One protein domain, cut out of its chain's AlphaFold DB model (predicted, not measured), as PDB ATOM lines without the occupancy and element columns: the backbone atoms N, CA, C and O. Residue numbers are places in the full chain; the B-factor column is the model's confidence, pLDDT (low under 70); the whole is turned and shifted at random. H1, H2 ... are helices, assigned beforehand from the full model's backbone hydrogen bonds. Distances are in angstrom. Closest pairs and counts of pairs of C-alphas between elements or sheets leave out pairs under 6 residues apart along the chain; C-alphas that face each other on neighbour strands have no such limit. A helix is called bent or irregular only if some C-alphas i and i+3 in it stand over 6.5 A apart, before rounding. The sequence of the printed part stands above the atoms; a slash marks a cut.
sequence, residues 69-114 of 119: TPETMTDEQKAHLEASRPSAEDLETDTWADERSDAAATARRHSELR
ATOM      1  N   THR A  69     189.413 193.939 153.903       75.12
ATOM      2  CA  THR A  69     188.793 193.989 152.581       75.12
ATOM      3  C   THR A  69     187.700 195.061 152.588       75.12
ATOM      4  O   THR A  69     187.214 195.429 153.662       75.12
ATOM      5  N   PRO A  70     187.277 195.594 151.427       74.19
ATOM      6  CA  PRO A  70     186.240 196.628 151.377       74.19
ATOM      7  C   PRO A  70     184.944 196.240 152.113       74.19
ATOM      8  O   PRO A  70     184.238 197.106 152.629       74.19
ATOM      9  N   GLU A  71     184.648 194.940 152.173       79.06
ATOM     10  CA  GLU A  71     183.473 194.358 152.824       79.06
ATOM     11  C   GLU A  71     183.611 194.272 154.350       79.06
ATOM     12  O   GLU A  71     182.600 194.334 155.048       79.06
ATOM     13  N   THR A  72     184.832 194.138 154.877       80.50
ATOM     14  CA  THR A  72     185.107 194.054 156.324       80.50
ATOM     15  C   THR A  72     185.515 195.394 156.936       80.50
ATOM     16  O   THR A  72     185.676 195.499 158.151       80.50
ATOM     17  N   MET A  73     185.654 196.430 156.108       83.56
ATOM     18  CA  MET A  73     186.083 197.758 156.521       83.56
ATOM     19  C   MET A  73     184.960 198.515 157.231       83.56
ATOM     20  O   MET A  73     183.890 198.758 156.663       83.56
ATOM     21  N   THR A  74     185.229 198.923 158.469       87.81
ATOM     22  CA  THR A  74     184.321 199.773 159.247       87.81
ATOM     23  C   THR A  74     184.183 201.154 158.608       87.81
ATOM     24  O   THR A  74     185.056 201.607 157.861       87.81
ATOM     25  N   ASP A  75     183.095 201.858 158.917       89.06
ATOM     26  CA  ASP A  75     182.867 203.206 158.386       89.06
ATOM     27  C   ASP A  75     183.920 204.214 158.875       89.06
ATOM     28  O   ASP A  75     184.301 205.117 158.134       89.06
ATOM     29  N   GLU A  76     184.466 204.019 160.078       85.88
ATOM     30  CA  GLU A  76     185.573 204.821 160.610       85.88
ATOM     31  C   GLU A  76     186.867 204.602 159.810       85.88
ATOM     32  O   GLU A  76     187.526 205.561 159.411       85.88
ATOM     33  N   GLN A  77     187.192 203.348 159.479       84.12
ATOM     34  CA  GLN A  77     188.331 203.022 158.615       84.12
ATOM     35  C   GLN A  77     188.135 203.550 157.187       84.12
ATOM     36  O   GLN A  77     189.098 204.015 156.577       84.12
ATOM     37  N   LYS A  78     186.903 203.530 156.656       85.88
ATOM     38  CA  LYS A  78     186.559 204.168 155.369       85.88
ATOM     39  C   LYS A  78     186.810 205.663 155.403       85.88
ATOM     40  O   LYS A  78     187.499 206.169 154.525       85.88
ATOM     41  N   ALA A  79     186.305 206.350 156.423       86.81
ATOM     42  CA  ALA A  79     186.527 207.780 156.582       86.81
ATOM     43  C   ALA A  79     188.022 208.111 156.693       86.81
ATOM     44  O   ALA A  79     188.482 209.061 156.065       86.81
ATOM     45  N   HIS A  80     188.788 207.302 157.429       84.56
ATOM     46  CA  HIS A  80     190.233 207.475 157.538       84.56
ATOM     47  C   HIS A  80     190.944 207.275 156.192       84.56
ATOM     48  O   HIS A  80     191.724 208.131 155.792       84.56
ATOM     49  N   LEU A  81     190.623 206.208 155.447       84.62
ATOM     50  CA  LEU A  81     191.211 205.957 154.126       84.62
ATOM     51  C   LEU A  81     190.893 207.080 153.128       84.62
ATOM     52  O   LEU A  81     191.760 207.477 152.354       84.62
ATOM     53  N   GLU A  82     189.658 207.585 153.134       84.75
ATOM     54  CA  GLU A  82     189.252 208.715 152.294       84.75
ATOM     55  C   GLU A  82     189.984 210.006 152.681       84.75
ATOM     56  O   GLU A  82     190.417 210.745 151.801       84.75
ATOM     57  N   ALA A  83     190.182 210.255 153.978       84.56
ATOM     58  CA  ALA A  83     190.940 211.405 154.468       84.56
ATOM     59  C   ALA A  83     192.439 211.322 154.137       84.56
ATOM     60  O   ALA A  83     193.085 212.354 153.978       84.56
ATOM     61  N   SER A  84     192.984 210.112 154.004       80.94
ATOM     62  CA  SER A  84     194.367 209.871 153.583       80.94
ATOM     63  C   SER A  84     194.562 209.920 152.067       80.94
ATOM     64  O   SER A  84     195.658 209.625 151.604       80.94
ATOM     65  N   ARG A  85     193.537 210.236 151.262       82.81
ATOM     66  CA  ARG A  85     193.720 210.423 149.816       82.81
ATOM     67  C   ARG A  85     194.508 211.706 149.531       82.81
ATOM     68  O   ARG A  85     194.354 212.687 150.257       82.81
ATOM     69  N   PRO A  86     195.311 211.729 148.455       82.62
ATOM     70  CA  PRO A  86     196.054 212.922 148.087       82.62
ATOM     71  C   PRO A  86     195.072 214.008 147.648       82.62
ATOM     72  O   PRO A  86     194.075 213.732 146.971       82.62
ATOM     73  N   SER A  87     195.355 215.248 148.035       82.56
ATOM     74  CA  SER A  87     194.581 216.394 147.570       82.56
ATOM     75  C   SER A  87     194.888 216.708 146.099       82.56
ATOM     76  O   SER A  87     195.871 216.233 145.532       82.56
ATOM     77  N   ALA A  88     194.056 217.534 145.458       83.81
ATOM     78  CA  ALA A  88     194.305 217.966 144.079       83.81
ATOM     79  C   ALA A  88     195.645 218.718 143.939       83.81
ATOM     80  O   ALA A  88     196.345 218.544 142.947       83.81
ATOM     81  N   GLU A  89     196.029 219.491 144.957       82.12
ATOM     82  CA  GLU A  89     197.311 220.206 145.006       82.12
ATOM     83  C   GLU A  89     198.503 219.240 145.139       82.12
ATOM     84  O   GLU A  89     199.536 219.435 144.493       82.12
ATOM     85  N   ASP A  90     198.357 218.164 145.924       82.25
ATOM     86  CA  ASP A  90     199.391 217.122 146.058       82.25
ATOM     87  C   ASP A  90     199.626 216.402 144.723       82.25
ATOM     88  O   ASP A  90     200.763 216.109 144.356       82.25
ATOM     89  N   LEU A  91     198.554 216.158 143.964       84.38
ATOM     90  CA  LEU A  91     198.630 215.529 142.644       84.38
ATOM     91  C   LEU A  91     199.282 216.441 141.593       84.38
ATOM     92  O   LEU A  91     199.975 215.944 140.710       84.38
ATOM     93  N   GLU A  92     199.083 217.758 141.675       85.81
ATOM     94  CA  GLU A  92     199.727 218.725 140.773       85.81
ATOM     95  C   GLU A  92     201.226 218.896 141.060       85.81
ATOM     96  O   GLU A  92     202.010 219.136 140.141       85.81
ATOM     97  N   THR A  93     201.627 218.773 142.326       81.56
ATOM     98  CA  THR A  93     203.019 218.948 142.774       81.56
ATOM     99  C   THR A  93     203.801 217.640 142.889       81.56
ATOM    100  O   THR A  93     204.986 217.673 143.227       81.56
ATOM    101  N   ASP A  94     203.158 216.504 142.596       78.25
ATOM    102  CA  ASP A  94     203.704 215.143 142.729       78.25
ATOM    103  C   ASP A  94     204.370 214.909 144.099       78.25
ATOM    104  O   ASP A  94     205.398 214.249 144.217       78.25
ATOM    105  N   THR A  95     203.824 215.537 145.145       72.88
ATOM    106  CA  THR A  95     204.372 215.505 146.506       72.88
ATOM    107  C   THR A  95     203.224 215.408 147.495       72.88
ATOM    108  O   THR A  95     202.331 216.253 147.497       72.88
ATOM    109  N   TRP A  96     203.258 214.415 148.380       78.44
ATOM    110  CA  TRP A  96     202.195 214.219 149.366       78.44
ATOM    111  C   TRP A  96     202.370 215.130 150.588       78.44
ATOM    112  O   TRP A  96     203.485 215.463 150.996       78.44
ATOM    113  N   ALA A  97     201.264 215.525 151.225       69.25
ATOM    114  CA  ALA A  97     201.290 216.383 152.415       69.25
ATOM    115  C   ALA A  97     202.132 215.803 153.576       69.25
ATOM    116  O   ALA A  97     202.853 216.550 154.244       69.25
ATOM    117  N   ASP A  98     202.118 214.480 153.767       65.12
ATOM    118  CA  ASP A  98     202.939 213.806 154.783       65.12
ATOM    119  C   ASP A  98     204.439 213.870 154.459       65.12
ATOM    120  O   ASP A  98     205.255 214.097 155.353       65.12
ATOM    121  N   GLU A  99     204.820 213.800 153.182       59.62
ATOM    122  CA  GLU A  99     206.218 213.950 152.752       59.62
ATOM    123  C   GLU A  99     206.734 215.372 153.014       59.62
ATOM    124  O   GLU A  99     207.888 215.557 153.409       59.62
ATOM    125  N   ARG A 100     205.871 216.389 152.872       59.66
ATOM    126  CA  ARG A 100     206.196 217.784 153.221       59.66
ATOM    127  C   ARG A 100     206.419 217.962 154.727       59.66
ATOM    128  O   ARG A 100     207.314 218.710 155.128       59.66
ATOM    129  N   SER A 101     205.641 217.262 155.554       57.72
ATOM    130  CA  SER A 101     205.775 217.258 157.019       57.72
ATOM    131  C   SER A 101     207.053 216.534 157.476       57.72
ATOM    132  O   SER A 101     207.833 217.060 158.280       57.72
ATOM    133  N   ASP A 102     207.341 215.374 156.882       56.28
ATOM    134  CA  ASP A 102     208.526 214.574 157.191       56.28
ATOM    135  C   ASP A 102     209.824 215.157 156.628       56.28
ATOM    136  O   ASP A 102     210.894 214.936 157.204       56.28
ATOM    137  N   ALA A 103     209.780 215.962 155.563       56.00
ATOM    138  CA  ALA A 103     210.960 216.647 155.037       56.00
ATOM    139  C   ALA A 103     211.615 217.559 156.093       56.00
ATOM    140  O   ALA A 103     212.841 217.559 156.251       56.00
ATOM    141  N   ALA A 104     210.815 218.279 156.889       54.88
ATOM    142  CA  ALA A 104     211.312 219.126 157.974       54.88
ATOM    143  C   ALA A 104     211.899 218.308 159.142       54.88
ATOM    144  O   ALA A 104     212.914 218.696 159.735       54.88
ATOM    145  N   ALA A 105     211.300 217.156 159.462       54.00
ATOM    146  CA  ALA A 105     211.792 216.245 160.495       54.00
ATOM    147  C   ALA A 105     213.076 215.509 160.065       54.00
ATOM    148  O   ALA A 105     213.997 215.331 160.866       54.00
ATOM    149  N   THR A 106     213.173 215.132 158.790       53.38
ATOM    150  CA  THR A 106     214.323 214.437 158.194       53.38
ATOM    151  C   THR A 106     215.530 215.369 158.056       53.38
ATOM    152  O   THR A 106     216.655 214.976 158.376       53.38
ATOM    153  N   ALA A 107     215.307 216.638 157.694       56.38
ATOM    154  CA  ALA A 107     216.357 217.656 157.626       56.38
ATOM    155  C   ALA A 107     217.031 217.914 158.989       56.38
ATOM    156  O   ALA A 107     218.257 218.039 159.058       56.38
ATOM    157  N   ARG A 108     216.259 217.930 160.089       53.66
ATOM    158  CA  ARG A 108     216.804 218.068 161.454       53.66
ATOM    159  C   ARG A 108     217.710 216.893 161.829       53.66
ATOM    160  O   ARG A 108     218.840 217.126 162.256       53.66
ATOM    161  N   ARG A 109     217.288 215.649 161.560       54.03
ATOM    162  CA  ARG A 109     218.094 214.439 161.842       54.03
ATOM    163  C   ARG A 109     219.421 214.422 161.074       54.03
ATOM    164  O   ARG A 109     220.451 214.060 161.633       54.03
ATOM    165  N   HIS A 110     219.422 214.863 159.814       51.22
ATOM    166  CA  HIS A 110     220.650 214.967 159.014       51.22
ATOM    167  C   HIS A 110     221.611 216.060 159.508       51.22
ATOM    168  O   HIS A 110     222.826 215.922 159.350       51.22
ATOM    169  N   SER A 111     221.095 217.139 160.105       56.66
ATOM    170  CA  SER A 111     221.929 218.213 160.659       56.66
ATOM    171  C   SER A 111     222.625 217.821 161.969       56.66
ATOM    172  O   SER A 111     223.764 218.227 162.192       56.66
ATOM    173  N   GLU A 112     221.995 216.967 162.780       56.19
ATOM    174  CA  GLU A 112     222.548 216.467 164.049       56.19
ATOM    175  C   GLU A 112     223.593 215.352 163.849       56.19
ATOM    176  O   GLU A 112     224.474 215.166 164.684       56.19
ATOM    177  N   LEU A 113     223.557 214.655 162.708       53.75
ATOM    178  CA  LEU A 113     224.520 213.609 162.333       53.75
ATOM    179  C   LEU A 113     225.782 214.135 161.627       53.75
ATOM    180  O   LEU A 113     226.609 213.337 161.175       53.75
ATOM    181  N   ARG A 114     225.983 215.459 161.538       53.12
ATOM    182  CA  ARG A 114     227.264 216.026 161.086       53.12
ATOM    183  C   ARG A 114     228.337 215.810 162.156       53.12
ATOM    184  O   ARG A 114     228.637 216.687 162.960       53.12
TER     185      ARG A 114
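What this domain is: This is residues 69 to 114 of the 119 residues of the protein "Antitoxin" of Novosphingobium sp. 9U (UniProt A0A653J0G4). The model is a wide, open V of three helices that do not form a core: the long helix H3 lies in one arm, H1 lies in the other together with the link of 4 residues that follows it, and the short helix H2 sits at the point between the arms. The outer stretch of H3 and the residues after it, 101 to 114, stick out with no other part of the printed chain near them. The printed part has 46 residues, with three named helices in the order H1, H2, H3 and no named strand, and its class is all helix. The whole is extended, with a radius of gyration of the C-alphas of 15.7 A, and the C-alphas span 49 by 24 by 14 A.

How they stand to each other: The longest helix, H3, residues 97 to 112, touches no helix. H2, residues 88 to 93, is close to H3 but not clearly touching it, with 1 pair of C-alphas within 8 A. Their closest C-alphas are those of Asp 90 and Ala 97, 6.7 A apart. The lines of H2 and H3 stand at a steep tilt of 43 degrees, and the two helices run the same way. Their centres are 19.7 A apart. H1, residues 75 to 83, is apart from H3. H1 is apart from H2 as well, although the two follow each other in the chain. In H1 and H2 every backbone O i to N i+4 pair is within hydrogen-bond range, while in H3 10 of 12 such pairs are.

Where its parts are: H3 runs from Ala 97 to Glu 112 and measures 24.2 A from first to last C-alpha, from C-alpha 97 at (201.290, 216.383, 152.415) to C-alpha 112 at (222.548, 216.467, 164.049). H2 runs from Ala 88, with its C-alpha at (194.305, 217.966, 144.079), to Thr 93 and measures 8.9 A. H1 runs from Asp 75, with its C-alpha at (182.867, 203.206, 158.386), to Ala 83 and measures 12.2 A. None of the three helices is bent.

The domain as a whole: The two C-alphas farthest apart are those of Glu 71 and Arg 114, 49.6 A, and the outline is only just a rod. Residues 101 to 114, of which 101 to 112 belong to H3, stand free. Without them the body has 32 residues and spans 33 by 14 by 12 A. The printed part runs from residue 69 to 114 with no cut. The links H1 to H2, of 4 residues, and H2 to H3, of 3 residues, are both tight. The mean pLDDT of the printed part is 72.4, and residues 97 to 114 are under 70; the mean is 57 in H3, 83 in H2 and 86 in H1.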